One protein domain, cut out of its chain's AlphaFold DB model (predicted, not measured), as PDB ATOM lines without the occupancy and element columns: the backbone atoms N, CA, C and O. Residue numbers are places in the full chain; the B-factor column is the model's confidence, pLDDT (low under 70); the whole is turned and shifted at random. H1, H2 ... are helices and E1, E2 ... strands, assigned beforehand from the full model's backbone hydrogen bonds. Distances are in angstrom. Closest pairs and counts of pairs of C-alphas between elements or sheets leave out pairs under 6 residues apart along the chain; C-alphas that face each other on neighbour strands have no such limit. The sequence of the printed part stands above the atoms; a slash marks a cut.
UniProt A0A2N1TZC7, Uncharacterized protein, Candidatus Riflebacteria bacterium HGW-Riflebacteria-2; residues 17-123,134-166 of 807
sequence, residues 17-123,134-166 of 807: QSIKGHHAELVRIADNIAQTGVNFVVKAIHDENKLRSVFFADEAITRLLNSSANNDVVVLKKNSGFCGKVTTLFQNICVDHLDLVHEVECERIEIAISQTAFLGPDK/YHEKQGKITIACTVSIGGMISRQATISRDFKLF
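What this domain is: This is residues 17 to 123 and 134 to 166 of the 807 residues of an uncharacterized protein of Candidatus Riflebacteria bacterium HGW-Riflebacteria-2 (UniProt A0A2N1TZC7). A twisted sheet of three long strands, E2, E3 and E4, with short E1 at one edge, has one face covered by two helices: long H1 along the strands and H4 slanting over E2. Residues 17 to 22 of H1 stick out at one end; H2 packs on H4, and H3 on E1. The printed part has 140 residues, with four named helices and four named strands in the order H1 H2 H3 E1 H4 E2 E3 E4; the class is mixed, and the sheet E1 - E2 - E3 - E4 is antiparallel. It is a rod of 62 by 30 by 21 A, only just loose, close to compact, with a radius of gyration of the C-alphas of 17.4 A.

How they stand to each other: H1, residues 17 to 46, touches H2, residues 50 to 56, only at the corner, the closest C-alphas being those of Ile 45 and Arg 52, 5.0 A. H3, residues 59 to 66, comes closest to E1, residues 74 to 76, at the C-alphas of Ala 60 and Val 74, 6.4 A. H4, residues 81 to 97, is over E2, residues 104 to 118, on the same face as H1. H1 touches H4 with residues 37 to 44 alone, at a steep tilt of 48 degrees, closest at the C-alphas of Gly 37 and Phe 90, 6.8 A. Within hydrogen-bond range are N 76 and O 111, 2.8 A, between E1 and E2; N 112 and O 142, 2.8 A, between E2 and E3, residues 137 to 149; and N 143 and O 159, 2.8 A, in the hairpin of E3 and E4, residues 153 to 165. Every O i to N i+4 pair is within range in H1 and H3, 2 of 3 in H2 and 12 of 13 in H4.

Where its parts are: H1 begins at C-alpha 17 (-18.526, 301.375, -12.169) and is 43.5 A long; H4 is 24.9 A, E2 40.4 A and E3 38.1 A. E4, 37.1 A, bends by 54 degrees at residue 162 and ends at C-alpha 165 (-10.556, 252.082, -2.848).

The domain as a whole: The C-alphas farthest apart, of Ser 18 and Asp 122, are 62.5 A apart. Residues 124 to 133 are not printed; C-alphas 123 and 134 are 12.1 A apart across this cut. Of the links printed whole, none is long. Mean pLDDT of the printed part is 72.3, with 48 residues under 70, among them 17 to 26 and 117 to 123.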
ATOM      1  N   GLN A  17     -18.076 302.094 -13.363       54.47
ATOM      2  CA  GLN A  17     -18.526 301.375 -12.169       54.47
ATOM      3  C   GLN A  17     -19.626 300.357 -12.496       54.47
ATOM      4  O   GLN A  17     -19.595 299.246 -11.984       54.47
ATOM      5  N   SER A  18     -20.544 300.685 -13.406       62.12
ATOM      6  CA  SER A  18     -21.566 299.756 -13.902       62.12
ATOM      7  C   SER A  18     -20.953 298.603 -14.706       62.12
ATOM      8  O   SER A  18     -21.313 297.454 -14.475       62.12
ATOM      9  N   ILE A  19     -19.964 298.872 -15.567       68.12
ATOM     10  CA  ILE A  19     -19.212 297.846 -16.308       68.12
ATOM     11  C   ILE A  19     -18.382 296.985 -15.349       68.12
ATOM     12  O   ILE A  19     -18.372 295.766 -15.494       68.12
ATOM     13  N   LYS A  20     -17.726 297.588 -14.348       68.00
ATOM     14  CA  LYS A  20     -17.008 296.852 -13.294       68.00
ATOM     15  C   LYS A  20     -17.944 295.963 -12.479       68.00
ATOM     16  O   LYS A  20     -17.608 294.808 -12.248       68.00
ATOM     17  N   GLY A  21     -19.111 296.473 -12.090       64.94
ATOM     18  CA  GLY A  21     -20.144 295.703 -11.399       64.94
ATOM     19  C   GLY A  21     -20.676 294.556 -12.257       64.94
ATOM     20  O   GLY A  21     -20.781 293.433 -11.779       64.94
ATOM     21  N   HIS A  22     -20.912 294.801 -13.547       65.44
ATOM     22  CA  HIS A  22     -21.335 293.770 -14.492       65.44
ATOM     23  C   HIS A  22     -20.259 292.693 -14.703       65.44
ATOM     24  O   HIS A  22     -20.568 291.509 -14.676       65.44
ATOM     25  N   HIS A  23     -18.983 293.075 -14.829       68.69
ATOM     26  CA  HIS A  23     -17.864 292.126 -14.875       68.69
ATOM     27  C   HIS A  23     -17.732 291.313 -13.583       68.69
ATOM     28  O   HIS A  23     -17.501 290.111 -13.652       68.69
ATOM     29  N   ALA A  24     -17.887 291.940 -12.414       69.12
ATOM     30  CA  ALA A  24     -17.851 291.238 -11.132       69.12
ATOM     31  C   ALA A  24     -18.989 290.211 -11.020       69.12
ATOM     32  O   ALA A  24     -18.777 289.100 -10.539       69.12
ATOM     33  N   GLU A  25     -20.170 290.553 -11.528       65.38
ATOM     34  CA  GLU A  25     -21.319 289.653 -11.542       65.38
ATOM     35  C   GLU A  25     -21.138 288.493 -12.532       65.38
ATOM     36  O   GLU A  25     -21.397 287.346 -12.177       65.38
ATOM     37  N   LEU A  26     -20.602 288.749 -13.733       68.56
ATOM     38  CA  LEU A  26     -20.238 287.697 -14.692       68.56
ATOM     39  C   LEU A  26     -19.171 286.751 -14.130       68.56
ATOM     40  O   LEU A  26     -19.268 285.540 -14.306       68.56
ATOM     41  N   VAL A  27     -18.183 287.289 -13.408       71.06
ATOM     42  CA  VAL A  27     -17.184 286.491 -12.687       71.06
ATOM     43  C   VAL A  27     -17.853 285.596 -11.645       71.06
ATOM     44  O   VAL A  27     -17.582 284.400 -11.621       71.06
ATOM     45  N   ARG A  28     -18.771 286.142 -10.837       70.75
ATOM     46  CA  ARG A  28     -19.512 285.378  -9.822       70.75
ATOM     47  C   ARG A  28     -20.351 284.259 -10.442       70.75
ATOM     48  O   ARG A  28     -20.411 283.155  -9.903       70.75
ATOM     49  N   ILE A  29     -20.990 284.531 -11.578       71.00
ATOM     50  CA  ILE A  29     -21.758 283.536 -12.335       71.00
ATOM     51  C   ILE A  29     -20.827 282.439 -12.869       71.00
ATOM     52  O   ILE A  29     -21.109 281.261 -12.657       71.00
ATOM     53  N   ALA A  30     -19.699 282.802 -13.488       70.81
ATOM     54  CA  ALA A  30     -18.712 281.844 -13.989       70.81
ATOM     55  C   ALA A  30     -18.154 280.944 -12.871       70.81
ATOM     56  O   ALA A  30     -18.044 279.733 -13.062       70.81
ATOM     57  N   ASP A  31     -17.876 281.507 -11.691       74.38
ATOM     58  CA  ASP A  31     -17.416 280.751 -10.520       74.38
ATOM     59  C   ASP A  31     -18.470 279.732 -10.056       74.38
ATOM     60  O   ASP A  31     -18.154 278.558  -9.844       74.38
ATOM     61  N   ASN A  32     -19.740 280.140  -9.967       74.88
ATOM     62  CA  ASN A  32     -20.840 279.255  -9.576       74.88
ATOM     63  C   ASN A  32     -21.073 278.126 -10.594       74.88
ATOM     64  O   ASN A  32     -21.313 276.978 -10.208       74.88
ATOM     65  N   ILE A  33     -20.979 278.423 -11.895       76.69
ATOM     66  CA  ILE A  33     -21.121 277.413 -12.953       76.69
ATOM     67  C   ILE A  33     -19.939 276.435 -12.901       76.69
ATOM     68  O   ILE A  33     -20.152 275.221 -12.934       76.69
ATOM     69  N   ALA A  34     -18.707 276.923 -12.731       75.25
ATOM     70  CA  ALA A  34     -17.531 276.066 -12.595       75.25
ATOM     71  C   ALA A  34     -17.638 275.132 -11.372       75.25
ATOM     72  O   ALA A  34     -17.382 273.930 -11.490       75.25
ATOM     73  N   GLN A  35     -18.086 275.639 -10.215       74.50
ATOM     74  CA  GLN A  35     -18.340 274.823  -9.016       74.50
ATOM     75  C   GLN A  35     -19.436 273.774  -9.248       74.50
ATOM     76  O   GLN A  35     -19.297 272.617  -8.844       74.50
ATOM     77  N   THR A  36     -20.506 274.151  -9.950       77.81
ATOM     78  CA  THR A  36     -21.587 273.231 -10.324       77.81
ATOM     79  C   THR A  36     -21.071 272.113 -11.230       77.81
ATOM     80  O   THR A  36     -21.402 270.948 -11.008       77.81
ATOM     81  N   GLY A  37     -20.191 272.430 -12.185       73.75
ATOM     82  CA  GLY A  37     -19.537 271.440 -13.043       73.75
ATOM     83  C   GLY A  37     -18.688 270.443 -12.256       73.75
ATOM     84  O   GLY A  37     -18.767 269.239 -12.495       73.75
ATOM     85  N   VAL A  38     -17.946 270.903 -11.244       74.62
ATOM     86  CA  VAL A  38     -17.198 270.008 -10.343       74.62
ATOM     87  C   VAL A  38     -18.136 269.059  -9.586       74.62
ATOM     88  O   VAL A  38     -17.892 267.851  -9.547       74.62
ATOM     89  N   ASN A  39     -19.236 269.569  -9.028       76.00
ATOM     90  CA  ASN A  39     -20.226 268.746  -8.327       76.00
ATOM     91  C   ASN A  39     -20.920 267.743  -9.262       76.00
ATOM     92  O   ASN A  39     -21.183 266.605  -8.866       76.00
ATOM     93  N   PHE A  40     -21.167 268.134 -10.514       80.44
ATOM     94  CA  PHE A  40     -21.713 267.252 -11.541       80.44
ATOM     95  C   PHE A  40     -20.774 266.075 -11.837       80.44
ATOM     96  O   PHE A  40     -21.229 264.934 -11.884       80.44
ATOM     97  N   VAL A  41     -19.462 266.319 -11.950       77.69
ATOM     98  CA  VAL A  41     -18.456 265.256 -12.126       77.69
ATOM     99  C   VAL A  41     -18.453 264.297 -10.933       77.69
ATOM    100  O   VAL A  41     -18.475 263.083 -11.127       77.69
ATOM    101  N   VAL A  42     -18.473 264.817  -9.700       78.88
ATOM    102  CA  VAL A  42     -18.526 263.992  -8.476       78.88
ATOM    103  C   VAL A  42     -19.767 263.098  -8.479       78.88
ATOM    104  O   VAL A  42     -19.664 261.893  -8.241       78.88
ATOM    105  N   LYS A  43     -20.932 263.659  -8.816       76.50
ATOM    106  CA  LYS A  43     -22.186 262.909  -8.929       76.50
ATOM    107  C   LYS A  43     -22.131 261.849 -10.035       76.50
ATOM    108  O   LYS A  43     -22.542 260.716  -9.813       76.50
ATOM    109  N   ALA A  44     -21.557 262.176 -11.193       73.19
ATOM    110  CA  ALA A  44     -21.399 261.247 -12.312       73.19
ATOM    111  C   ALA A  44     -20.490 260.044 -11.986       73.19
ATOM    112  O   ALA A  44     -20.686 258.968 -12.555       73.19
ATOM    113  N   ILE A  45     -19.518 260.213 -11.081       71.50
ATOM    114  CA  ILE A  45     -18.663 259.125 -10.578       71.50
ATOM    115  C   ILE A  45     -19.405 258.270  -9.534       71.50
ATOM    116  O   ILE A  45     -19.229 257.050  -9.514       71.50
ATOM    117  N   HIS A  46     -20.215 258.884  -8.663       65.62
ATOM    118  CA  HIS A  46     -20.879 258.197  -7.549       65.62
ATOM    119  C   HIS A  46     -22.174 257.464  -7.927       65.62
ATOM    120  O   HIS A  46     -22.386 256.345  -7.453       65.62
ATOM    121  N   ASP A  47     -23.021 258.055  -8.769       65.44
ATOM    122  CA  ASP A  47     -24.317 257.472  -9.127       65.44
ATOM    123  C   ASP A  47     -24.129 256.196  -9.977       65.44
ATOM    124  O   ASP A  47     -23.280 256.151 -10.869       65.44
ATOM    125  N   GLU A  48     -24.942 255.151  -9.756       50.25
ATOM    126  CA  GLU A  48     -24.947 253.881 -10.527       50.25
ATOM    127  C   GLU A  48     -25.494 254.029 -11.965       50.25
ATOM    128  O   GLU A  48     -26.179 253.167 -12.514       50.25
ATOM    129  N   ASN A  49     -25.178 255.145 -12.607       55.84
ATOM    130  CA  ASN A  49     -25.539 255.441 -13.981       55.84
ATOM    131  C   ASN A  49     -24.486 254.900 -14.963       55.84
ATOM    132  O   ASN A  49     -23.367 254.533 -14.597       55.84
ATOM    133  N   LYS A  50     -24.811 254.942 -16.262       64.25
ATOM    134  CA  LYS A  50     -23.910 254.556 -17.369       64.25
ATOM    135  C   LYS A  50     -22.556 255.294 -17.373       64.25
ATOM    136  O   LYS A  50     -21.648 254.855 -18.065       64.25
ATOM    137  N   LEU A  51     -22.410 256.411 -16.655       71.12
ATOM    138  CA  LEU A  51     -21.163 257.185 -16.597       71.12
ATOM    139  C   LEU A  51     -20.133 256.586 -15.635       71.12
ATOM    140  O   LEU A  51     -18.942 256.623 -15.937       71.12
ATOM    141  N   ARG A  52     -20.575 255.957 -14.541       74.06
ATOM    142  CA  ARG A  52     -19.679 255.291 -13.589       74.06
ATOM    143  C   ARG A  52     -18.937 254.130 -14.244       74.06
ATOM    144  O   ARG A  52     -17.729 254.002 -14.080       74.06
ATOM    145  N   SER A  53     -19.625 253.323 -15.053       73.75
ATOM    146  CA  SER A  53     -18.973 252.252 -15.815       73.75
ATOM    147  C   SER A  53     -17.993 252.787 -16.862       73.75
ATOM    148  O   SER A  53     -16.960 252.166 -17.079       73.75
ATOM    149  N   VAL A  54     -18.261 253.952 -17.467       79.75
ATOM    150  CA  VAL A  54     -17.321 254.606 -18.396       79.75
ATOM    151  C   VAL A  54     -16.076 255.117 -17.668       79.75
ATOM    152  O   VAL A  54     -14.984 254.980 -18.207       79.75
ATOM    153  N   PHE A  55     -16.213 255.662 -16.455       79.38
ATOM    154  CA  PHE A  55     -15.073 256.099 -15.640       79.38
ATOM    155  C   PHE A  55     -14.122 254.940 -15.326       79.38
ATOM    156  O   PHE A  55     -12.919 255.044 -15.549       79.38
ATOM    157  N   PHE A  56     -14.665 253.814 -14.856       75.56
ATOM    158  CA  PHE A  56     -13.863 252.633 -14.516       75.56
ATOM    159  C   PHE A  56     -13.356 251.856 -15.738       75.56
ATOM    160  O   PHE A  56     -12.418 251.080 -15.599       75.56
ATOM    161  N   ALA A  57     -13.944 252.067 -16.918       78.12
ATOM    162  CA  ALA A  57     -13.464 251.505 -18.179       78.12
ATOM    163  C   ALA A  57     -12.389 252.370 -18.865       78.12
ATOM    164  O   ALA A  57     -11.844 251.953 -19.886       78.12
ATOM    165  N   ASP A  58     -12.092 253.568 -18.348       79.56
ATOM    166  CA  ASP A  58     -11.027 254.407 -18.894       79.56
ATOM    167  C   ASP A  58      -9.669 253.709 -18.719       79.56
ATOM    168  O   ASP A  58      -9.359 253.162 -17.656       79.56
ATOM    169  N   GLU A  59      -8.853 253.698 -19.772       77.94
ATOM    170  CA  GLU A  59      -7.589 252.965 -19.788       77.94
ATOM    171  C   GLU A  59      -6.623 253.471 -18.712       77.94
ATOM    172  O   GLU A  59      -5.942 252.675 -18.064       77.94
ATOM    173  N   ALA A  60      -6.582 254.783 -18.467       76.06
ATOM    174  CA  ALA A  60      -5.678 255.355 -17.481       76.06
ATOM    175  C   ALA A  60      -6.112 254.997 -16.049       76.06
ATOM    176  O   ALA A  60      -5.268 254.717 -15.196       76.06
ATOM    177  N   ILE A  61      -7.424 254.921 -15.804       77.06
ATOM    178  CA  ILE A  61      -7.981 254.433 -14.535       77.06
ATOM    179  C   ILE A  61      -7.733 252.934 -14.381       77.06
ATOM    180  O   ILE A  61      -7.274 252.498 -13.332       77.06
ATOM    181  N   THR A  62      -7.944 252.143 -15.430       73.12
ATOM    182  CA  THR A  62      -7.703 250.692 -15.414       73.12
ATOM    183  C   THR A  62      -6.234 250.372 -15.128       73.12
ATOM    184  O   THR A  62      -5.931 249.506 -14.310       73.12
ATOM    185  N   ARG A  63      -5.301 251.113 -15.741       72.75
ATOM    186  CA  ARG A  63      -3.863 251.011 -15.445       72.75
ATOM    187  C   ARG A  63      -3.558 251.376 -13.995       72.75
ATOM    188  O   ARG A  63      -2.794 250.660 -13.357       72.75
ATOM    189  N   LEU A  64      -4.174 252.431 -13.456       70.69
ATOM    190  CA  LEU A  64      -4.005 252.792 -12.046       70.69
ATOM    191  C   LEU A  64      -4.498 251.689 -11.107       70.69
ATOM    192  O   LEU A  64      -3.827 251.400 -10.119       70.69
ATOM    193  N   LEU A  65      -5.659 251.100 -11.399       66.19
ATOM    194  CA  LEU A  65      -6.250 250.026 -10.602       66.19
ATOM    195  C   LEU A  65      -5.370 248.773 -10.602       66.19
ATOM    196  O   LEU A  65      -5.191 248.170  -9.552       66.19
ATOM    197  N   ASN A  66      -4.765 248.445 -11.745       66.25
ATOM    198  CA  ASN A  66      -3.931 247.253 -11.914       66.25
ATOM    199  C   ASN A  66      -2.447 247.463 -11.558       66.25
ATOM    200  O   ASN A  66      -1.679 246.502 -11.535       66.25
ATOM    201  N   SER A  67      -2.015 248.702 -11.319       61.66
ATOM    202  CA  SER A  67      -0.631 249.017 -10.948       61.66
ATOM    203  C   SER A  67      -0.366 248.705  -9.473       61.66
ATOM    204  O   SER A  67      -1.192 248.998  -8.614       61.66
ATOM    205  N   SER A  68       0.812 248.184  -9.138       58.28
ATOM    206  CA  SER A  68       1.283 248.032  -7.750       58.28
ATOM    207  C   SER A  68       2.180 249.190  -7.285       58.28
ATOM    208  O   SER A  68       2.650 249.193  -6.145       58.28
ATOM    209  N   ALA A  69       2.426 250.185  -8.144       58.75
ATOM    210  CA  ALA A  69       3.315 251.298  -7.844       58.75
ATOM    211  C   ALA A  69       2.685 252.307  -6.866       58.75
ATOM    212  O   ALA A  69       1.479 252.571  -6.875       58.75
ATOM    213  N   ASN A  70       3.533 252.872  -6.001       61.06
ATOM    214  CA  ASN A  70       3.180 253.997  -5.139       61.06
ATOM    215  C   ASN A  70       3.454 255.318  -5.878       61.06
ATOM    216  O   ASN A  70       4.473 255.452  -6.549       61.06
ATOM    217  N   ASN A  71       2.604 256.315  -5.650       62.72
ATOM    218  CA  ASN A  71       2.610 257.653  -6.231       62.72
ATOM    219  C   ASN A  71       2.389 257.700  -7.746       62.72
ATOM    220  O   ASN A  71       2.816 258.657  -8.391       62.72
ATOM    221  N   ASP A  72       1.662 256.731  -8.304       66.62
ATOM    222  CA  ASP A  72       1.140 256.863  -9.659       66.62
ATOM    223  C   ASP A  72       0.278 258.121  -9.760       66.62
ATOM    224  O   ASP A  72      -0.660 258.326  -8.974       66.62
ATOM    225  N   VAL A  73       0.618 258.956 -10.738       71.31
ATOM    226  CA  VAL A  73      -0.153 260.136 -11.109       71.31
ATOM    227  C   VAL A  73      -0.899 259.818 -12.394       71.31
ATOM    228  O   VAL A  73      -0.292 259.608 -13.441       71.31
ATOM    229  N   VAL A  74      -2.225 259.806 -12.318       77.50
ATOM    230  CA  VAL A  74      -3.094 259.630 -13.480       77.50
ATOM    231  C   VAL A  74      -3.870 260.904 -13.717       77.50
ATOM    232  O   VAL A  74      -4.590 261.362 -12.841       77.50
ATOM    233  N   VAL A  75      -3.738 261.471 -14.914       80.06
ATOM    234  CA  VAL A  75      -4.485 262.663 -15.318       80.06
ATOM    235  C   VAL A  75      -5.389 262.308 -16.485       80.06
ATOM    236  O   VAL A  75      -4.927 262.096 -17.606       80.06
ATOM    237  N   LEU A  76      -6.690 262.279 -16.224       80.50
ATOM    238  CA  LEU A  76      -7.716 262.265 -17.251       80.50
ATOM    239  C   LEU A  76      -7.886 263.689 -17.772       80.50
ATOM    240  O   LEU A  76      -8.377 264.575 -17.071       80.50
ATOM    241  N   LYS A  77      -7.435 263.908 -19.006       75.56
ATOM    242  CA  LYS A  77      -7.579 265.186 -19.714       75.56
ATOM    243  C   LYS A  77      -8.931 265.262 -20.430       75.56
ATOM    244  O   LYS A  77      -9.573 264.234 -20.625       75.56
ATOM    245  N   LYS A  78      -9.297 266.456 -20.914       68.56
ATOM    246  CA  LYS A  78     -10.540 266.764 -21.660       68.56
ATOM    247  C   LYS A  78     -10.965 265.686 -22.676       68.56
ATOM    248  O   LYS A  78     -12.148 265.400 -22.789       68.56
ATOM    249  N   ASN A  79     -10.013 265.070 -23.384       69.62
ATOM    250  CA  ASN A  79     -10.287 264.096 -24.450       69.62
ATOM    251  C   ASN A  79     -10.338 262.630 -23.978       69.62
ATOM    252  O   ASN A  79     -10.417 261.729 -24.812       69.62
ATOM    253  N   SER A  80     -10.261 262.364 -22.671       74.06
ATOM    254  CA  SER A  80     -10.479 261.013 -22.147       74.06
ATOM    255  C   SER A  80     -11.936 260.592 -22.363       74.06
ATOM    256  O   SER A  80     -12.842 261.432 -22.409       74.06
ATOM    257  N   GLY A  81     -12.185 259.286 -22.503       78.25
ATOM    258  CA  GLY A  81     -13.519 258.771 -22.834       78.25
ATOM    259  C   GLY A  81     -14.586 259.159 -21.803       78.25
ATOM    260  O   GLY A  81     -15.749 259.356 -22.161       78.25
ATOM    261  N   PHE A  82     -14.189 259.309 -20.536       84.75
ATOM    262  CA  PHE A  82     -15.052 259.812 -19.472       84.75
ATOM    263  C   PHE A  82     -15.172 261.340 -19.475       84.75
ATOM    264  O   PHE A  82     -16.292 261.849 -19.556       84.75
ATOM    265  N   CYS A  83     -14.056 262.081 -19.414       84.75
ATOM    266  CA  CYS A  83     -14.092 263.543 -19.299       84.75
ATOM    267  C   CYS A  83     -14.784 264.181 -20.503       84.75
ATOM    268  O   CYS A  83     -15.610 265.064 -20.306       84.75
ATOM    269  N   GLY A  84     -14.558 263.672 -21.717       83.94
ATOM    270  CA  GLY A  84     -15.229 264.170 -22.918       83.94
ATOM    271  C   GLY A  84     -16.750 264.025 -22.841       83.94
ATOM    272  O   GLY A  84     -17.474 264.986 -23.091       83.94
ATOM    273  N   LYS A  85     -17.256 262.861 -22.406       85.00
ATOM    274  CA  LYS A  85     -18.706 262.637 -22.249       85.00
ATOM    275  C   LYS A  85     -19.315 263.517 -21.164       85.00
ATOM    276  O   LYS A  85     -20.417 264.027 -21.351       85.00
ATOM    277  N   VAL A  86     -18.623 263.684 -20.038       85.62
ATOM    278  CA  VAL A  86     -19.102 264.533 -18.940       85.62
ATOM    279  C   VAL A  86     -19.085 266.006 -19.347       85.62
ATOM    280  O   VAL A  86     -20.054 266.703 -19.065       85.62
ATOM    281  N   THR A  87     -18.060 266.460 -20.075       86.94
ATOM    282  CA  THR A  87     -18.001 267.811 -20.650       86.94
ATOM    283  C   THR A  87     -19.158 268.052 -21.615       86.94
ATOM    284  O   THR A  87     -19.842 269.056 -21.469       86.94
ATOM    285  N   THR A  88     -19.449 267.133 -22.544       86.38
ATOM    286  CA  THR A  88     -20.590 267.286 -23.467       86.38
ATOM    287  C   THR A  88     -21.929 267.322 -22.730       86.38
ATOM    288  O   THR A  88     -22.764 268.171 -23.019       86.38
ATOM    289  N   LEU A  89     -22.143 266.432 -21.757       85.31
ATOM    290  CA  LEU A  89     -23.389 266.419 -20.983       85.31
ATOM    291  C   LEU A  89     -23.560 267.694 -20.157       85.31
ATOM    292  O   LEU A  89     -24.648 268.259 -20.125       85.31
ATOM    293  N   PHE A  90     -22.491 268.153 -19.511       83.94
ATOM    294  CA  PHE A  90     -22.523 269.386 -18.738       83.94
ATOM    295  C   PHE A  90     -22.720 270.614 -19.636       83.94
ATOM    296  O   PHE A  90     -23.489 271.501 -19.276       83.94
ATOM    297  N   GLN A  91     -22.110 270.636 -20.826       84.88
ATOM    298  CA  GLN A  91     -22.341 271.678 -21.825       84.88
ATOM    299  C   GLN A  91     -23.812 271.732 -22.247       84.88
ATOM    300  O   GLN A  91     -24.386 272.814 -22.270       84.88
ATOM    301  N   ASN A  92     -24.442 270.586 -22.517       82.19
ATOM    302  CA  ASN A  92     -25.860 270.544 -22.887       82.19
ATOM    303  C   ASN A  92     -26.753 271.080 -21.760       82.19
ATOM    304  O   ASN A  92     -27.626 271.892 -22.018       82.19
ATOM    305  N   ILE A  93     -26.474 270.720 -20.502       79.38
ATOM    306  CA  ILE A  93     -27.192 271.265 -19.334       79.38
ATOM    307  C   ILE A  93     -27.031 272.788 -19.248       79.38
ATOM    308  O   ILE A  93     -27.987 273.486 -18.919       79.38
ATOM    309  N   CYS A  94     -25.835 273.309 -19.532       74.25
ATOM    310  CA  CYS A  94     -25.604 274.752 -19.544       74.25
ATOM    311  C   CYS A  94     -26.413 275.434 -20.656       74.25
ATOM    312  O   CYS A  94     -27.011 276.471 -20.398       74.25
ATOM    313  N   VAL A  95     -26.478 274.846 -21.852       71.69
ATOM    314  CA  VAL A  95     -27.239 275.391 -22.989       71.69
ATOM    315  C   VAL A  95     -28.753 275.315 -22.752       71.69
ATOM    316  O   VAL A  95     -29.442 276.295 -23.004       71.69
ATOM    317  N   ASP A  96     -29.262 274.207 -22.209       65.56
ATOM    318  CA  ASP A  96     -30.703 273.950 -22.046       65.56
ATOM    319  C   ASP A  96     -31.354 274.741 -20.892       65.56
ATOM    320  O   ASP A  96     -32.578 274.854 -20.824       65.56
ATOM    321  N   HIS A  97     -30.561 275.256 -19.945       62.75
ATOM    322  CA  HIS A  97     -31.070 275.903 -18.726       62.75
ATOM    323  C   HIS A  97     -30.622 277.357 -18.528       62.75
ATOM    324  O   HIS A  97     -31.071 278.003 -17.576       62.75
ATOM    325  N   LEU A  98     -29.750 277.891 -19.391       61.47
ATOM    326  CA  LEU A  98     -29.240 279.263 -19.294       61.47
ATOM    327  C   LEU A  98     -29.554 280.062 -20.564       61.47
ATOM    328  O   LEU A  98     -28.658 280.605 -21.204       61.47
ATOM    329  N   ASP A  99     -30.844 280.230 -20.864       53.03
ATOM    330  CA  ASP A  99     -31.345 281.082 -21.963       53.03
ATOM    331  C   ASP A  99     -30.861 282.553 -21.891       53.03
ATOM    332  O   ASP A  99     -30.997 283.312 -22.848       53.03
ATOM    333  N   LEU A 100     -30.298 282.978 -20.754       48.44
ATOM    334  CA  LEU A 100     -29.936 284.367 -20.449       48.44
ATOM    335  C   LEU A 100     -28.446 284.709 -20.631       48.44
ATOM    336  O   LEU A 100     -28.098 285.888 -20.572       48.44
ATOM    337  N   VAL A 101     -27.557 283.731 -20.845       54.66
ATOM    338  CA  VAL A 101     -26.114 283.985 -21.013       54.66
ATOM    339  C   VAL A 101     -25.651 283.344 -22.314       54.66
ATOM    340  O   VAL A 101     -25.314 282.167 -22.350       54.66
ATOM    341  N   HIS A 102     -25.646 284.123 -23.397       54.75
ATOM    342  CA  HIS A 102     -25.513 283.606 -24.763       54.75
ATOM    343  C   HIS A 102     -24.203 282.884 -25.118       54.75
ATOM    344  O   HIS A 102     -24.099 282.385 -26.231       54.75
ATOM    345  N   GLU A 103     -23.222 282.761 -24.225       71.69
ATOM    346  CA  GLU A 103     -21.920 282.181 -24.574       71.69
ATOM    347  C   GLU A 103     -21.243 281.492 -23.373       71.69
ATOM    348  O   GLU A 103     -20.105 281.809 -23.042       71.69
ATOM    349  N   VAL A 104     -21.929 280.585 -22.662       75.88
ATOM    350  CA  VAL A 104     -21.280 279.748 -21.627       75.88
ATOM    351  C   VAL A 104     -20.707 278.475 -22.256       75.88
ATOM    352  O   VAL A 104     -21.457 277.645 -22.772       75.88
ATOM    353  N   GLU A 105     -19.390 278.283 -22.168       85.12
ATOM    354  CA  GLU A 105     -18.687 277.095 -22.662       85.12
ATOM    355  C   GLU A 105     -17.926 276.379 -21.534       85.12
ATOM    356  O   GLU A 105     -17.099 276.956 -20.828       85.12
ATOM    357  N   CYS A 106     -18.164 275.079 -21.368       84.50
ATOM    358  CA  CYS A 106     -17.337 274.200 -20.553       84.50
ATOM    359  C   CYS A 106     -16.047 273.864 -21.317       84.50
ATOM    360  O   CYS A 106     -15.961 272.876 -22.049       84.50
ATOM    361  N   GLU A 107     -15.023 274.697 -21.130       85.69
ATOM    362  CA  GLU A 107     -13.750 274.583 -21.840       85.69
ATOM    363  C   GLU A 107     -13.037 273.263 -21.563       85.69
ATOM    364  O   GLU A 107     -12.481 272.661 -22.483       85.69
ATOM    365  N   ARG A 108     -13.005 272.803 -20.307       86.31
ATOM    366  CA  ARG A 108     -12.363 271.530 -19.946       86.31
ATOM    367  C   ARG A 108     -12.794 271.012 -18.583       86.31
ATOM    368  O   ARG A 108     -12.966 271.770 -17.631       86.31
ATOM    369  N   ILE A 109     -12.844 269.689 -18.485       86.69
ATOM    370  CA  ILE A 109     -12.902 268.952 -17.225       86.69
ATOM    371  C   ILE A 109     -11.647 268.087 -17.137       86.69
ATOM    372  O   ILE A 109     -11.312 267.372 -18.083       86.69
ATOM    373  N   GLU A 110     -10.957 268.163 -16.005       87.94
ATOM    374  CA  GLU A 110      -9.735 267.413 -15.731       87.94
ATOM    375  C   GLU A 110      -9.872 266.674 -14.400       87.94
ATOM    376  O   GLU A 110     -10.359 267.225 -13.411       87.94
ATOM    377  N   ILE A 111      -9.437 265.415 -14.372       86.81
ATOM    378  CA  ILE A 111      -9.384 264.611 -13.149       86.81
ATOM    379  C   ILE A 111      -7.953 264.133 -12.977       86.81
ATOM    380  O   ILE A 111      -7.447 263.379 -13.802       86.81
ATOM    381  N   ALA A 112      -7.307 264.559 -11.902       85.00
ATOM    382  CA  ALA A 112      -5.984 264.105 -11.520       85.00
ATOM    383  C   ALA A 112      -6.087 263.222 -10.276       85.00
ATOM    384  O   ALA A 112      -6.620 263.629  -9.250       85.00
ATOM    385  N   ILE A 113      -5.559 262.011 -10.356       83.44
ATOM    386  CA  ILE A 113      -5.374 261.113  -9.227       83.44
ATOM    387  C   ILE A 113      -3.885 261.103  -8.917       83.44
ATOM    388  O   ILE A 113      -3.071 260.869  -9.803       83.44
ATOM    389  N   SER A 114      -3.523 261.404  -7.676       81.12
ATOM    390  CA  SER A 114      -2.136 261.556  -7.237       81.12
ATOM    391  C   SER A 114      -1.948 261.008  -5.826       81.12
ATOM    392  O   SER A 114      -2.917 260.623  -5.166       81.12
ATOM    393  N   GLN A 115      -0.695 260.959  -5.359       74.31
ATOM    394  CA  GLN A 115      -0.346 260.491  -4.008       74.31
ATOM    395  C   GLN A 115      -0.899 259.088  -3.715       74.31
ATOM    396  O   GLN A 115      -1.334 258.785  -2.604       74.31
ATOM    397  N   THR A 116      -0.949 258.244  -4.746       71.00
ATOM    398  CA  THR A 116      -1.573 256.929  -4.663       71.00
ATOM    399  C   THR A 116      -0.676 255.996  -3.863       71.00
ATOM    400  O   THR A 116       0.392 255.595  -4.294       71.00
ATOM    401  N   ALA A 117      -1.071 255.653  -2.650       65.06
ATOM    402  CA  ALA A 117      -0.372 254.672  -1.847       65.06
ATOM    403  C   ALA A 117      -1.113 253.342  -1.930       65.06
ATOM    404  O   ALA A 117      -2.312 253.257  -1.651       65.06
ATOM    405  N   PHE A 118      -0.368 252.297  -2.265       61.38
ATOM    406  CA  PHE A 118      -0.820 250.934  -2.087       61.38
ATOM    407  C   PHE A 118      -1.064 250.668  -0.596       61.38
ATOM    408  O   PHE A 118      -0.202 250.956   0.246       61.38
ATOM    409  N   LEU A 119      -2.241 250.133  -0.279       53.84
ATOM    410  CA  LEU A 119      -2.620 249.683   1.056       53.84
ATOM    411  C   LEU A 119      -2.203 248.220   1.234       53.84
ATOM    412  O   LEU A 119      -3.031 247.351   1.491       53.84
ATOM    413  N   GLY A 120      -0.909 247.955   1.060       44.88
ATOM    414  CA  GLY A 120      -0.354 246.620   1.248       44.88
ATOM    415  C   GLY A 120      -0.425 246.138   2.695       44.88
ATOM    416  O   GLY A 120      -0.525 246.963   3.609       44.88
ATOM    417  N   PRO A 121      -0.322 244.815   2.914       39.44
ATOM    418  CA  PRO A 121      -0.326 244.217   4.250       39.44
ATOM    419  C   PRO A 121       0.822 244.717   5.149       39.44
ATOM    420  O   PRO A 121       0.738 244.613   6.369       39.44
ATOM    421  N   ASP A 122       1.858 245.314   4.556       38.66
ATOM    422  CA  ASP A 122       3.117 245.665   5.222       38.66
ATOM    423  C   ASP A 122       3.141 247.109   5.762       38.66
ATOM    424  O   ASP A 122       4.024 247.473   6.541       38.66
ATOM    425  N   LYS A 123       2.188 247.968   5.363       40.72
ATOM    426  CA  LYS A 123       2.124 249.360   5.839       40.72
ATOM    427  C   LYS A 123       1.238 249.454   7.079       40.72
ATOM    428  O   LYS A 123       0.012 249.442   6.982       40.72
ATOM    429  N   TYR A 134      -4.553 243.189  -2.769       42.50
ATOM    430  CA  TYR A 134      -3.466 243.962  -3.388       42.50
ATOM    431  C   TYR A 134      -3.953 245.032  -4.389       42.50
ATOM    432  O   TYR A 134      -3.162 245.771  -4.972       42.50
ATOM    433  N   HIS A 135      -5.271 245.162  -4.521       48.31
ATOM    434  CA  HIS A 135      -5.962 246.205  -5.274       48.31
ATOM    435  C   HIS A 135      -6.437 247.374  -4.401       48.31
ATOM    436  O   HIS A 135      -6.987 248.350  -4.917       48.31
ATOM    437  N   GLU A 136      -6.247 247.312  -3.080       56.12
ATOM    438  CA  GLU A 136      -6.639 248.401  -2.189       56.12
ATOM    439  C   GLU A 136      -5.664 249.578  -2.277       56.12
ATOM    440  O   GLU A 136      -4.449 249.452  -2.097       56.12
ATOM    441  N   LYS A 137      -6.207 250.765  -2.545       66.12
ATOM    442  CA  LYS A 137      -5.428 251.984  -2.781       66.12
ATOM    443  C   LYS A 137      -6.024 253.141  -2.012       66.12
ATOM    444  O   LYS A 137      -7.239 253.284  -1.929       66.12
ATOM    445  N   GLN A 138      -5.170 254.002  -1.490       70.62
ATOM    446  CA  GLN A 138      -5.574 255.323  -1.025       70.62
ATOM    447  C   GLN A 138      -4.831 256.384  -1.817       70.62
ATOM    448  O   GLN A 138      -3.754 256.119  -2.339       70.62
ATOM    449  N   GLY A 139      -5.372 257.584  -1.896       74.69
ATOM    450  CA  GLY A 139      -4.673 258.698  -2.518       74.69
ATOM    451  C   GLY A 139      -5.540 259.933  -2.556       74.69
ATOM    452  O   GLY A 139      -6.570 260.001  -1.887       74.69
ATOM    453  N   LYS A 140      -5.137 260.894  -3.378       76.44
ATOM    454  CA  LYS A 140      -5.842 262.154  -3.546       76.44
ATOM    455  C   LYS A 140      -6.393 262.259  -4.958       76.44
ATOM    456  O   LYS A 140      -5.647 262.151  -5.929       76.44
ATOM    457  N   ILE A 141      -7.699 262.473  -5.072       80.62
ATOM    458  CA  ILE A 141      -8.356 262.818  -6.329       80.62
ATOM    459  C   ILE A 141      -8.576 264.330  -6.365       80.62
ATOM    460  O   ILE A 141      -9.019 264.943  -5.393       80.62
ATOM    461  N   THR A 142      -8.235 264.947  -7.482       84.50
ATOM    462  CA  THR A 142      -8.408 266.368  -7.762       84.50
ATOM    463  C   THR A 142      -9.249 266.483  -9.021       84.50
ATOM    464  O   THR A 142      -8.888 265.937 -10.058       84.50
ATOM    465  N   ILE A 143     -10.384 267.165  -8.927       87.19
ATOM    466  CA  ILE A 143     -11.300 267.384 -10.045       87.19
ATOM    467  C   ILE A 143     -11.324 268.880 -10.309       87.19
ATOM    468  O   ILE A 143     -11.583 269.658  -9.390       87.19
ATOM    469  N   ALA A 144     -11.077 269.270 -11.553       89.06
ATOM    470  CA  ALA A 144     -11.138 270.651 -11.985       89.06
ATOM    471  C   ALA A 144     -12.114 270.819 -13.152       89.06
ATOM    472  O   ALA A 144     -12.102 270.037 -14.102       89.06
ATOM    473  N   CYS A 145     -12.936 271.864 -13.090       87.88
ATOM    474  CA  CYS A 145     -13.819 272.290 -14.171       87.88
ATOM    475  C   CYS A 145     -13.458 273.724 -14.552       87.88
ATOM    476  O   CYS A 145     -13.428 274.594 -13.682       87.88
ATOM    477  N   THR A 146     -13.158 273.956 -15.828       90.19
ATOM    478  CA  THR A 146     -12.933 275.294 -16.388       90.19
ATOM    479  C   THR A 146     -14.102 275.659 -17.291       90.19
ATOM    480  O   THR A 146     -14.460 274.877 -18.175       90.19
ATOM    481  N   VAL A 147     -14.688 276.828 -17.055       86.56
ATOM    482  CA  VAL A 147     -15.821 277.371 -17.805       86.56
ATOM    483  C   VAL A 147     -15.454 278.768 -18.275       86.56
ATOM    484  O   VAL A 147     -14.889 279.543 -17.499       86.56
ATOM    485  N   SER A 148     -15.794 279.098 -19.515       86.38
ATOM    486  CA  SER A 148     -15.708 280.456 -20.029       86.38
ATOM    487  C   SER A 148     -17.071 281.035 -20.364       86.38
ATOM    488  O   SER A 148     -18.005 280.325 -20.731       86.38
ATOM    489  N   ILE A 149     -17.181 282.349 -20.177       81.62
ATOM    490  CA  ILE A 149     -18.342 283.136 -20.578       81.62
ATOM    491  C   ILE A 149     -17.880 284.155 -21.622       81.62
ATOM    492  O   ILE A 149     -17.002 284.981 -21.353       81.62
ATOM    493  N   GLY A 150     -18.452 284.060 -22.819       74.94
ATOM    494  CA  GLY A 150     -18.211 284.943 -23.960       74.94
ATOM    495  C   GLY A 150     -16.775 284.993 -24.461       74.94
ATOM    496  O   GLY A 150     -16.320 286.033 -24.931       74.94
ATOM    497  N   GLY A 151     -16.005 283.918 -24.256       70.12
ATOM    498  CA  GLY A 151     -14.587 283.833 -24.625       70.12
ATOM    499  C   GLY A 151     -13.653 284.824 -23.907       70.12
ATOM    500  O   GLY A 151     -12.451 284.813 -24.156       70.12
ATOM    501  N   MET A 152     -14.173 285.678 -23.018       68.69
ATOM    502  CA  MET A 152     -13.416 286.749 -22.355       68.69
ATOM    503  C   MET A 152     -13.066 286.424 -20.900       68.69
ATOM    504  O   MET A 152     -12.014 286.831 -20.411       68.69
ATOM    505  N   ILE A 153     -13.946 285.708 -20.192       76.62
ATOM    506  CA  ILE A 153     -13.778 285.390 -18.768       76.62
ATOM    507  C   ILE A 153     -13.750 283.873 -18.618       76.62
ATOM    508  O   ILE A 153     -14.790 283.239 -18.744       76.62
ATOM    509  N   SER A 154     -12.575 283.307 -18.325       84.50
ATOM    510  CA  SER A 154     -12.404 281.887 -17.986       84.50
ATOM    511  C   SER A 154     -12.168 281.730 -16.481       84.50
ATOM    512  O   SER A 154     -11.370 282.457 -15.870       84.50
ATOM    513  N   ARG A 155     -12.905 280.807 -15.860       86.38
ATOM    514  CA  ARG A 155     -12.835 280.488 -14.432       86.38
ATOM    515  C   ARG A 155     -12.706 278.997 -14.225       86.38
ATOM    516  O   ARG A 155     -13.345 278.201 -14.904       86.38
ATOM    517  N   GLN A 156     -11.877 278.631 -13.254       89.12
ATOM    518  CA  GLN A 156     -11.607 277.247 -12.904       89.12
ATOM    519  C   GLN A 156     -11.976 277.004 -11.445       89.12
ATOM    520  O   GLN A 156     -11.413 277.621 -10.544       89.12
ATOM    521  N   ALA A 157     -12.879 276.057 -11.215       81.12
ATOM    522  CA  ALA A 157     -13.133 275.511  -9.892       81.12
ATOM    523  C   ALA A 157     -12.374 274.195  -9.745       81.12
ATOM    524  O   ALA A 157     -12.381 273.367 -10.657       81.12
ATOM    525  N   THR A 158     -11.727 273.994  -8.596       86.19
ATOM    526  CA  THR A 158     -10.996 272.762  -8.289       86.19
ATOM    527  C   THR A 158     -11.400 272.254  -6.915       86.19
ATOM    528  O   THR A 158     -11.338 272.996  -5.938       86.19
ATOM    529  N   ILE A 159     -11.775 270.979  -6.826       82.50
ATOM    530  CA  ILE A 159     -11.942 270.270  -5.556       82.50
ATOM    531  C   ILE A 159     -10.879 269.189  -5.452       82.50
ATOM    532  O   ILE A 159     -10.518 268.554  -6.443       82.50
ATOM    533  N   SER A 160     -10.395 268.941  -4.241       79.81
ATOM    534  CA  SER A 160      -9.529 267.805  -3.980       79.81
ATOM    535  C   SER A 160     -10.024 267.039  -2.767       79.81
ATOM    536  O   SER A 160     -10.369 267.642  -1.753       79.81
ATOM    537  N   ARG A 161     -10.097 265.716  -2.889       72.56
ATOM    538  CA  ARG A 161     -10.565 264.813  -1.842       72.56
ATOM    539  C   ARG A 161      -9.619 263.636  -1.709       72.56
ATOM    540  O   ARG A 161      -9.069 263.161  -2.702       72.56
ATOM    541  N   ASP A 162      -9.486 263.143  -0.491       70.75
ATOM    542  CA  ASP A 162      -8.839 261.862  -0.258       70.75
ATOM    543  C   ASP A 162      -9.817 260.748  -0.636       70.75
ATOM    544  O   ASP A 162     -11.004 260.801  -0.303       70.75
ATOM    545  N   PHE A 163      -9.330 259.739  -1.348       64.62
ATOM    546  CA  PHE A 163     -10.104 258.554  -1.686       64.62
ATOM    547  C   PHE A 163      -9.448 257.309  -1.100       64.62
ATOM    548  O   PHE A 163      -8.228 257.231  -0.932       64.62
ATOM    549  N   LYS A 164     -10.288 256.317  -0.808       61.19
ATOM    550  CA  LYS A 164      -9.877 254.960  -0.467       61.19
ATOM    551  C   LYS A 164     -10.690 253.995  -1.314       61.19
ATOM    552  O   LYS A 164     -11.918 254.046  -1.309       61.19
ATOM    553  N   LEU A 165      -9.994 253.155  -2.058       57.22
ATOM    554  CA  LEU A 165     -10.556 252.082  -2.848       57.22
ATOM    555  C   LEU A 165     -10.392 250.778  -2.071       57.22
ATOM    556  O   LEU A 165      -9.271 250.403  -1.729       57.22
ATOM    557  N   PHE A 166     -11.512 250.099  -1.833       47.91
ATOM    558  CA  PHE A 166     -11.565 248.797  -1.178       47.91
ATOM    559  C   PHE A 166     -12.170 247.769  -2.136       47.91
ATOM    560  O   PHE A 166     -13.184 248.051  -2.784       47.91
TER     561      PHE A 166